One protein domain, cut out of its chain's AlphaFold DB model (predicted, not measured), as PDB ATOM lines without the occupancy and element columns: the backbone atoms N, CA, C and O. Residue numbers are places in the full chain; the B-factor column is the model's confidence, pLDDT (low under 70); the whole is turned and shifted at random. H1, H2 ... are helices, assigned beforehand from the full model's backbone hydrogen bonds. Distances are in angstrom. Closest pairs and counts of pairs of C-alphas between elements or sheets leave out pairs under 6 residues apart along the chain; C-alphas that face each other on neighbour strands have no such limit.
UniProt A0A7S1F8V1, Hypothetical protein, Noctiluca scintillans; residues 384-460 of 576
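Overview. This is residues 384 to 460 of the 576 residues of the protein "Hypothetical protein" of Noctiluca scintillans (UniProt A0A7S1F8V1). A slender bundle of three helices runs up and down, with the longest helix, H3, along nearly the whole length of the rod and the shorter H1 and H2 side by side along it, their three centres making a triangle. At one end of the rod residues 430 to 435 stick out and stand free, of which 433 to 435 belong to H3. The printed part has 77 residues with three named helices, in the order H1, H2, H3, and no named strand; its class is all helix. It is only just compact, close to loose, with a radius of gyration of the C-alphas of 13.7 A, and it spans 45 by 18 by 18 A.

Along the chain. Look first for H3, residues 433 to 460: find C-alpha 433 at (122.175, 195.923, 213.158), and from there the helix runs 40.4 A to C-alpha 460 at (162.570, 196.506, 212.543). Next find H2, residues 406 to 426, which begins with C-alpha 406 at (156.857, 197.579, 222.683) and measures 30.4 A from first to last C-alpha. H1, residues 384 to 399, begins with C-alpha 384 at (137.171, 205.393, 205.788) and measures 22.9 A.

Arrangement. Start from H3 and look to H1: the two touch, the closest C-alphas being those of Met 386 and Leu 447, 7.1 A apart. They run the same way at a shallow tilt of 21 degrees. H2 and H3 only just touch, with 3 pairs of C-alphas within 8 A; look for the place where they touch at residues 406 to 413 of H2 and residues 451 to 459 of H3 alone. Their closest C-alphas are those of Leu 413 and Cys 451, 7.6 A apart. These two form a helical hairpin, opposite ways at a shallow tilt of 25 degrees. H1 and H2 form another helical hairpin, and they touch with 10 pairs of C-alphas within 8 A, the closest being those of Phe 389 and Val 420 at 6.4 A. Their shallow tilt is 30 degrees, opposite ways. Along the backbones of H1, H2 and H3, each pair of O i and N i+4 is within hydrogen-bond range.

Size, cuts and confidence. The two C-alphas farthest apart in the domain are those of Ser 402 and Asn 432, 45.3 A apart; look for them in the two links, each of 6 residues and each short but not tight. The printed part has no cut, and its first and last C-alphas, those of Ser 384 and Arg 460, are 27.7 A apart. The mean pLDDT of the printed part is 88.2, and one printed residue, Ser 402, is under 70.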
ATOM      1  N   SER A 384     137.023 204.275 204.846       92.25
ATOM      2  CA  SER A 384     137.171 205.393 205.788       92.25
ATOM      3  C   SER A 384     137.914 204.971 207.061       92.25
ATOM      4  O   SER A 384     138.891 205.603 207.466       92.25
ATOM      5  N   ILE A 385     137.498 203.851 207.656       94.69
ATOM      6  CA  ILE A 385     138.054 203.330 208.907       94.69
ATOM      7  C   ILE A 385     139.481 202.810 208.729       94.69
ATOM      8  O   ILE A 385     140.363 203.134 209.528       94.69
ATOM      9  N   MET A 386     139.738 202.041 207.669       93.44
ATOM     10  CA  MET A 386     141.075 201.511 207.394       93.44
ATOM     11  C   MET A 386     142.075 202.630 207.076       93.44
ATOM     12  O   MET A 386     143.203 202.607 207.571       93.44
ATOM     13  N   SER A 387     141.656 203.632 206.298       92.50
ATOM     14  CA  SER A 387     142.476 204.793 205.942       92.50
ATOM     15  C   SER A 387     142.778 205.678 207.158       92.50
ATOM     16  O   SER A 387     143.925 206.090 207.351       92.50
ATOM     17  N   ASP A 388     141.789 205.917 208.031       92.81
ATOM     18  CA  ASP A 388     141.972 206.675 209.279       92.81
ATOM     19  C   ASP A 388     142.964 205.979 210.224       92.81
ATOM     20  O   ASP A 388     143.917 206.603 210.705       92.81
ATOM     21  N   PHE A 389     142.811 204.664 210.419       95.19
ATOM     22  CA  PHE A 389     143.750 203.867 211.211       95.19
ATOM     23  C   PHE A 389     145.173 203.927 210.636       95.19
ATOM     24  O   PHE A 389     146.129 204.230 211.356       95.19
ATOM     25  N   GLU A 390     145.327 203.696 209.327       93.69
ATOM     26  CA  GLU A 390     146.635 203.725 208.666       93.69
ATOM     27  C   GLU A 390     147.310 205.097 208.793       93.69
ATOM     28  O   GLU A 390     148.512 205.184 209.065       93.69
ATOM     29  N   LYS A 391     146.541 206.175 208.612       92.94
ATOM     30  CA  LYS A 391     147.025 207.553 208.707       92.94
ATOM     31  C   LYS A 391     147.502 207.878 210.120       92.94
ATOM     32  O   LYS A 391     148.642 208.321 210.274       92.94
ATOM     33  N   LYS A 392     146.683 207.600 211.141       93.56
ATOM     34  CA  LYS A 392     147.034 207.827 212.553       93.56
ATOM     35  C   LYS A 392     148.289 207.051 212.952       93.56
ATOM     36  O   LYS A 392     149.216 207.637 213.509       93.56
ATOM     37  N   MET A 393     148.380 205.772 212.579       92.31
ATOM     38  CA  MET A 393     149.556 204.945 212.867       92.31
ATOM     39  C   MET A 393     150.819 205.454 212.168       92.31
ATOM     40  O   MET A 393     151.868 205.604 212.803       92.31
ATOM     41  N   LYS A 394     150.741 205.784 210.872       90.88
ATOM     42  CA  LYS A 394     151.885 206.342 210.134       90.88
ATOM     43  C   LYS A 394     152.346 207.674 210.713       90.88
ATOM     44  O   LYS A 394     153.549 207.915 210.772       90.88
ATOM     45  N   ASP A 395     151.430 208.542 211.125       90.25
ATOM     46  CA  ASP A 395     151.783 209.848 211.679       90.25
ATOM     47  C   ASP A 395     152.419 209.733 213.073       90.25
ATOM     48  O   ASP A 395     153.384 210.446 213.357       90.25
ATOM     49  N   THR A 396     151.984 208.773 213.895       86.62
ATOM     50  CA  THR A 396     152.672 208.395 215.141       86.62
ATOM     51  C   THR A 396     154.087 207.876 214.867       86.62
ATOM     52  O   THR A 396     155.050 208.339 215.480       86.62
ATOM     53  N   LEU A 397     154.249 206.968 213.901       83.56
ATOM     54  CA  LEU A 397     155.552 206.385 213.558       83.56
ATOM     55  C   LEU A 397     156.523 207.403 212.942       83.56
ATOM     56  O   LEU A 397     157.725 207.352 213.197       83.56
ATOM     57  N   LYS A 398     156.029 208.380 212.171       84.56
ATOM     58  CA  LYS A 398     156.864 209.471 211.631       84.56
ATOM     59  C   LYS A 398     157.482 210.336 212.727       84.56
ATOM     60  O   LYS A 398     158.595 210.829 212.532       84.56
ATOM     61  N   LYS A 399     156.773 210.539 213.845       83.12
ATOM     62  CA  LYS A 399     157.288 211.285 215.004       83.12
ATOM     63  C   LYS A 399     158.413 210.516 215.705       83.12
ATOM     64  O   LYS A 399     159.381 211.132 216.137       83.12
ATOM     65  N   ASN A 400     158.340 209.183 215.718       76.62
ATOM     66  CA  ASN A 400     159.262 208.304 216.438       76.62
ATOM     67  C   ASN A 400     160.087 207.415 215.488       76.62
ATOM     68  O   ASN A 400     159.942 206.195 215.448       76.62
ATOM     69  N   LYS A 401     160.996 208.034 214.720       71.50
ATOM     70  CA  LYS A 401     161.788 207.358 213.665       71.50
ATOM     71  C   LYS A 401     162.726 206.246 214.157       71.50
ATOM     72  O   LYS A 401     163.132 205.417 213.349       71.50
ATOM     73  N   SER A 402     163.102 206.245 215.435       69.06
ATOM     74  CA  SER A 402     163.983 205.236 216.040       69.06
ATOM     75  C   SER A 402     163.254 203.964 216.484       69.06
ATOM     76  O   SER A 402     163.892 203.086 217.055       69.06
ATOM     77  N   GLY A 403     161.941 203.871 216.248       73.94
ATOM     78  CA  GLY A 403     161.091 202.860 216.865       73.94
ATOM     79  C   GLY A 403     160.699 203.243 218.295       73.94
ATOM     80  O   GLY A 403     161.366 204.051 218.949       73.94
ATOM     81  N   LEU A 404     159.578 202.688 218.741       79.50
ATOM     82  CA  LEU A 404     158.989 202.853 220.068       79.50
ATOM     83  C   LEU A 404     159.200 201.593 220.902       79.50
ATOM     84  O   LEU A 404     159.238 200.494 220.345       79.50
ATOM     85  N   ASP A 405     159.290 201.740 222.224       80.19
ATOM     86  CA  ASP A 405     159.266 200.588 223.129       80.19
ATOM     87  C   ASP A 405     157.984 199.757 222.904       80.19
ATOM     88  O   ASP A 405     156.925 200.353 222.695       80.19
ATOM     89  N   PRO A 406     158.034 198.410 222.934       82.94
ATOM     90  CA  PRO A 406     156.857 197.579 222.683       82.94
ATOM     91  C   PRO A 406     155.654 197.895 223.580       82.94
ATOM     92  O   PRO A 406     154.525 197.868 223.101       82.94
ATOM     93  N   VAL A 407     155.871 198.244 224.853       84.75
ATOM     94  CA  VAL A 407     154.780 198.547 225.795       84.75
ATOM     95  C   VAL A 407     154.141 199.897 225.472       84.75
ATOM     96  O   VAL A 407     152.917 200.040 225.489       84.75
ATOM     97  N   GLU A 408     154.965 200.894 225.150       85.31
ATOM     98  CA  GLU A 408     154.491 202.208 224.711       85.31
ATOM     99  C   GLU A 408     153.757 202.106 223.366       85.31
ATOM    100  O   GLU A 408     152.682 202.680 223.193       85.31
ATOM    101  N   PHE A 409     154.301 201.317 222.437       87.50
ATOM    102  CA  PHE A 409     153.705 201.062 221.134       87.50
ATOM    103  C   PHE A 409     152.326 200.406 221.262       87.50
ATOM    104  O   PHE A 409     151.372 200.899 220.663       87.50
ATOM    105  N   ASP A 410     152.199 199.351 222.070       88.19
ATOM    106  CA  ASP A 410     150.917 198.679 222.294       88.19
ATOM    107  C   ASP A 410     149.898 199.610 222.973       88.19
ATOM    108  O   ASP A 410     148.717 199.582 222.631       88.19
ATOM    109  N   THR A 411     150.341 200.496 223.871       90.38
ATOM    110  CA  THR A 411     149.463 201.503 224.495       90.38
ATOM    111  C   THR A 411     148.902 202.474 223.454       90.38
ATOM    112  O   THR A 411     147.696 202.727 223.428       90.38
ATOM    113  N   ILE A 412     149.752 202.990 222.559       90.31
ATOM    114  CA  ILE A 412     149.313 203.888 221.481       90.31
ATOM    115  C   ILE A 412     148.417 203.146 220.487       90.31
ATOM    116  O   ILE A 412     147.434 203.705 220.007       90.31
ATOM    117  N   LEU A 413     148.725 201.883 220.190       90.75
ATOM    118  CA  LEU A 413     147.917 201.054 219.304       90.75
ATOM    119  C   LEU A 413     146.488 200.894 219.840       90.75
ATOM    120  O   LEU A 413     145.535 201.055 219.079       90.75
ATOM    121  N   GLN A 414     146.337 200.631 221.141       90.94
ATOM    122  CA  GLN A 414     145.030 200.539 221.800       90.94
ATOM    123  C   GLN A 414     144.275 201.874 221.782       90.94
ATOM    124  O   GLN A 414     143.074 201.891 221.516       90.94
ATOM    125  N   ASP A 415     144.965 202.996 221.999       92.50
ATOM    126  CA  ASP A 415     144.360 204.332 221.916       92.50
ATOM    127  C   ASP A 415     143.857 204.647 220.496       92.50
ATOM    128  O   ASP A 415     142.701 205.029 220.302       92.50
ATOM    129  N   VAL A 416     144.685 204.404 219.473       93.12
ATOM    130  CA  VAL A 416     144.292 204.592 218.068       93.12
ATOM    131  C   VAL A 416     143.113 203.686 217.711       93.12
ATOM    132  O   VAL A 416     142.175 204.139 217.055       93.12
ATOM    133  N   TYR A 417     143.121 202.435 218.170       92.62
ATOM    134  CA  TYR A 417     142.018 201.504 217.958       92.62
ATOM    135  C   TYR A 417     140.708 202.013 218.590       92.62
ATOM    136  O   TYR A 417     139.681 202.049 217.912       92.62
ATOM    137  N   ALA A 418     140.741 202.503 219.834       93.00
ATOM    138  CA  ALA A 418     139.568 203.068 220.511       93.00
ATOM    139  C   ALA A 418     139.016 204.324 219.804       93.00
ATOM    140  O   ALA A 418     137.798 204.508 219.682       93.00
ATOM    141  N   GLN A 419     139.897 205.183 219.283       93.38
ATOM    142  CA  GLN A 419     139.492 206.342 218.483       93.38
ATOM    143  C   GLN A 419     138.808 205.925 217.176       93.38
ATOM    144  O   GLN A 419     137.816 206.531 216.770       93.38
ATOM    145  N   VAL A 420     139.338 204.899 216.510       93.69
ATOM    146  CA  VAL A 420     138.800 204.377 215.249       93.69
ATOM    147  C   VAL A 420     137.460 203.666 215.467       93.69
ATOM    148  O   VAL A 420     136.540 203.842 214.672       93.69
ATOM    149  N   GLU A 421     137.292 202.949 216.577       92.81
ATOM    150  CA  GLU A 421     135.995 202.390 216.974       92.81
ATOM    151  C   GLU A 421     134.957 203.493 217.230       92.81
ATOM    152  O   GLU A 421     133.811 203.396 216.788       92.81
ATOM    153  N   THR A 422     135.360 204.580 217.891       92.38
ATOM    154  CA  THR A 422     134.482 205.739 218.103       92.38
ATOM    155  C   THR A 422     134.067 206.371 216.771       92.38
ATOM    156  O   THR A 422     132.894 206.694 216.580       92.38
ATOM    157  N   HIS A 423     134.997 206.481 215.818       91.44
ATOM    158  CA  HIS A 423     134.704 206.947 214.464       91.44
ATOM    159  C   HIS A 423     133.730 206.000 213.740       91.44
ATOM    160  O   HIS A 423     132.727 206.470 213.208       91.44
ATOM    161  N   PHE A 424     133.922 204.678 213.802       91.88
ATOM    162  CA  PHE A 424     132.987 203.700 213.222       91.88
ATOM    163  C   PHE A 424     131.563 203.847 213.768       91.88
ATOM    164  O   PHE A 424     130.594 203.770 213.014       91.88
ATOM    165  N   ARG A 425     131.416 204.116 215.070       87.56
ATOM    166  CA  ARG A 425     130.099 204.327 215.688       87.56
ATOM    167  C   ARG A 425     129.370 205.563 215.153       87.56
ATOM    168  O   ARG A 425     128.142 205.559 215.167       87.56
ATOM    169  N   SER A 426     130.108 206.571 214.685       86.44
ATOM    170  CA  SER A 426     129.545 207.784 214.072       86.44
ATOM    171  C   SER A 426     129.170 207.626 212.594       86.44
ATOM    172  O   SER A 426     128.463 208.475 212.061       86.44
ATOM    173  N   LEU A 427     129.640 206.566 211.928       85.00
ATOM    174  CA  LEU A 427     129.333 206.311 210.523       85.00
ATOM    175  C   LEU A 427     128.015 205.552 210.376       85.00
ATOM    176  O   LEU A 427     127.650 204.713 211.205       85.00
ATOM    177  N   HIS A 428     127.332 205.823 209.269       82.06
ATOM    178  CA  HIS A 428     126.061 205.198 208.939       82.06
ATOM    179  C   HIS A 428     126.286 204.022 207.988       82.06
ATOM    180  O   HIS A 428     126.983 204.150 206.983       82.06
ATOM    181  N   ILE A 429     125.683 202.874 208.283       82.75
ATOM    182  CA  ILE A 429     125.658 201.715 207.386       82.75
ATOM    183  C   ILE A 429     124.202 201.458 207.044       82.75
ATOM    184  O   ILE A 429     123.347 201.480 207.926       82.75
ATOM    185  N   PHE A 430     123.921 201.249 205.764       77.12
ATOM    186  CA  PHE A 430     122.585 200.885 205.329       77.12
ATOM    187  C   PHE A 430     122.341 199.398 205.610       77.12
ATOM    188  O   PHE A 430     123.191 198.580 205.271       77.12
ATOM    189  N   GLY A 431     121.205 199.052 206.221       75.75
ATOM    190  CA  GLY A 431     120.840 197.684 206.611       75.75
ATOM    191  C   GLY A 431     120.632 197.513 208.120       75.75
ATOM    192  O   GLY A 431     120.692 198.477 208.886       75.75
ATOM    193  N   ASN A 432     120.394 196.270 208.537       78.19
ATOM    194  CA  ASN A 432     120.104 195.915 209.922       78.19
ATOM    195  C   ASN A 432     121.343 195.982 210.840       78.19
ATOM    196  O   ASN A 432     122.497 196.021 210.401       78.19
ATOM    197  N   GLU A 433     121.101 195.938 212.153       79.12
ATOM    198  CA  GLU A 433     122.175 195.923 213.158       79.12
ATOM    199  C   GLU A 433     123.101 194.699 213.004       79.12
ATOM    200  O   GLU A 433     124.290 194.782 213.300       79.12
ATOM    201  N   GLU A 434     122.600 193.586 212.464       84.75
ATOM    202  CA  GLU A 434     123.412 192.415 212.105       84.75
ATOM    203  C   GLU A 434     124.449 192.757 211.022       84.75
ATOM    204  O   GLU A 434     125.639 192.532 211.227       84.75
ATOM    205  N   THR A 435     124.047 193.425 209.934       84.12
ATOM    206  CA  THR A 435     124.954 193.898 208.871       84.12
ATOM    207  C   THR A 435     126.030 194.824 209.441       84.12
ATOM    208  O   THR A 435     127.202 194.759 209.048       84.12
ATOM    209  N   ARG A 436     125.660 195.689 210.394       86.94
ATOM    210  CA  ARG A 436     126.611 196.565 211.091       86.94
ATOM    211  C   ARG A 436     127.627 195.757 211.898       86.94
ATOM    212  O   ARG A 436     128.825 196.040 211.819       86.94
ATOM    213  N   GLN A 437     127.168 194.751 212.639       89.44
ATOM    214  CA  GLN A 437     128.025 193.869 213.431       89.44
ATOM    215  C   GLN A 437     128.957 193.028 212.552       89.44
ATOM    216  O   GLN A 437     130.158 192.994 212.812       89.44
ATOM    217  N   GLU A 438     128.455 192.418 211.478       91.94
ATOM    218  CA  GLU A 438     129.262 191.666 210.507       91.94
ATOM    219  C   GLU A 438     130.329 192.547 209.843       91.94
ATOM    220  O   GLU A 438     131.494 192.157 209.678       91.94
ATOM    221  N   THR A 439     129.952 193.781 209.492       91.56
ATOM    222  CA  THR A 439     130.882 194.760 208.925       91.56
ATOM    223  C   THR A 439     131.980 195.102 209.922       91.56
ATOM    224  O   THR A 439     133.156 195.103 209.548       91.56
ATOM    225  N   TRP A 440     131.622 195.335 211.189       94.00
ATOM    226  CA  TRP A 440     132.595 195.585 212.248       94.00
ATOM    227  C   TRP A 440     133.528 194.392 212.450       94.00
ATOM    228  O   TRP A 440     134.737 194.581 212.432       94.00
ATOM    229  N   GLN A 441     133.012 193.162 212.530       94.56
ATOM    230  CA  GLN A 441     133.839 191.953 212.651       94.56
ATOM    231  C   GLN A 441     134.849 191.829 211.502       94.56
ATOM    232  O   GLN A 441     136.025 191.535 211.726       94.56
ATOM    233  N   THR A 442     134.420 192.127 210.272       94.44
ATOM    234  CA  THR A 442     135.320 192.141 209.111       94.44
ATOM    235  C   THR A 442     136.412 193.206 209.257       94.44
ATOM    236  O   THR A 442     137.586 192.943 208.998       94.44
ATOM    237  N   ILE A 443     136.041 194.414 209.689       94.50
ATOM    238  CA  ILE A 443     136.980 195.512 209.943       94.50
ATOM    239  C   ILE A 443     137.972 195.127 211.044       94.50
ATOM    240  O   ILE A 443     139.165 195.344 210.871       94.50
ATOM    241  N   GLN A 444     137.518 194.517 212.140       94.50
ATOM    242  CA  GLN A 444     138.378 194.063 213.235       94.50
ATOM    243  C   GLN A 444     139.424 193.054 212.755       94.50
ATOM    244  O   GLN A 444     140.591 193.158 213.138       94.50
ATOM    245  N   GLY A 445     139.036 192.119 211.881       94.31
ATOM    246  CA  GLY A 445     139.967 191.194 211.232       94.31
ATOM    247  C   GLY A 445     141.057 191.931 210.447       94.31
ATOM    248  O   GLY A 445     142.246 191.729 210.701       94.31
ATOM    249  N   ASN A 446     140.659 192.861 209.572       93.94
ATOM    250  CA  ASN A 446     141.590 193.660 208.767       93.94
ATOM    251  C   ASN A 446     142.497 194.557 209.631       93.94
ATOM    252  O   ASN A 446     143.695 194.671 209.373       93.94
ATOM    253  N   LEU A 447     141.946 195.179 210.676       93.75
ATOM    254  CA  LEU A 447     142.704 196.001 211.620       93.75
ATOM    255  C   LEU A 447     143.726 195.158 212.381       93.75
ATOM    256  O   LEU A 447     144.862 195.591 212.532       93.75
ATOM    257  N   THR A 448     143.374 193.941 212.797       92.62
ATOM    258  CA  THR A 448     144.302 193.025 213.485       92.62
ATOM    259  C   THR A 448     145.496 192.664 212.596       92.62
ATOM    260  O   THR A 448     146.641 192.671 213.058       92.62
ATOM    261  N   GLU A 449     145.258 192.413 211.307       92.56
ATOM    262  CA  GLU A 449     146.329 192.171 210.333       92.56
ATOM    263  C   GLU A 449     147.235 193.404 210.169       92.56
ATOM    264  O   GLU A 449     148.466 193.297 210.215       92.56
ATOM    265  N   MET A 450     146.645 194.598 210.051       91.75
ATOM    266  CA  MET A 450     147.398 195.853 209.973       91.75
ATOM    267  C   MET A 450     148.199 196.134 211.251       91.75
ATOM    268  O   MET A 450     149.353 196.558 211.161       91.75
ATOM    269  N   CYS A 451     147.632 195.868 212.429       90.19
ATOM    270  CA  CYS A 451     148.303 195.977 213.724       90.19
ATOM    271  C   CYS A 451     149.562 195.108 213.770       90.19
ATOM    272  O   CYS A 451     150.643 195.615 214.066       90.19
ATOM    273  N   SER A 452     149.438 193.826 213.407       90.38
ATOM    274  CA  SER A 452     150.569 192.890 213.345       90.38
ATOM    275  C   SER A 452     151.672 193.404 212.413       90.38
ATOM    276  O   SER A 452     152.855 193.425 212.766       90.38
ATOM    277  N   ARG A 453     151.292 193.936 211.245       91.31
ATOM    278  CA  ARG A 453     152.240 194.536 210.303       91.31
ATOM    279  C   ARG A 453     152.977 195.741 210.900       91.31
ATOM    280  O   ARG A 453     154.198 195.824 210.768       91.31
ATOM    281  N   PHE A 454     152.272 196.642 211.584       90.25
ATOM    282  CA  PHE A 454     152.895 197.798 212.233       90.25
ATOM    283  C   PHE A 454     153.786 197.414 213.427       90.25
ATOM    284  O   PHE A 454     154.823 198.047 213.616       90.25
ATOM    285  N   GLN A 455     153.445 196.369 214.189       87.88
ATOM    286  CA  GLN A 455     154.305 195.833 215.254       87.88
ATOM    287  C   GLN A 455     155.635 195.314 214.688       87.88
ATOM    288  O   GLN A 455     156.705 195.649 215.203       87.88
ATOM    289  N   ILE A 456     155.582 194.558 213.586       87.50
ATOM    290  CA  ILE A 456     156.779 194.067 212.886       87.50
ATOM    291  C   ILE A 456     157.625 195.239 212.369       87.50
ATOM    292  O   ILE A 456     158.851 195.235 212.505       87.50
ATOM    293  N   ASP A 457     156.993 196.253 211.780       86.69
ATOM    294  CA  ASP A 457     157.708 197.420 211.263       86.69
ATOM    295  C   ASP A 457     158.338 198.266 212.385       86.69
ATOM    296  O   ASP A 457     159.453 198.766 212.211       86.69
ATOM    297  N   ASN A 458     157.696 198.361 213.555       86.00
ATOM    298  CA  ASN A 458     158.270 199.003 214.739       86.00
ATOM    299  C   ASN A 458     159.488 198.233 215.280       86.00
ATOM    300  O   ASN A 458     160.530 198.839 215.541       86.00
ATOM    301  N   ALA A 459     159.403 196.900 215.371       82.88
ATOM    302  CA  ALA A 459     160.526 196.056 215.786       82.88
ATOM    303  C   ALA A 459     161.743 196.228 214.856       82.88
ATOM    304  O   ALA A 459     162.859 196.471 215.313       82.88
ATOM    305  N   ARG A 460     161.515 196.237 213.537       81.88
ATOM    306  CA  ARG A 460     162.570 196.506 212.543       81.88
ATOM    307  C   ARG A 460     163.162 197.910 212.667       81.88
ATOM    308  O   ARG A 460     164.342 198.106 212.372       81.88
TER     309      ARG A 460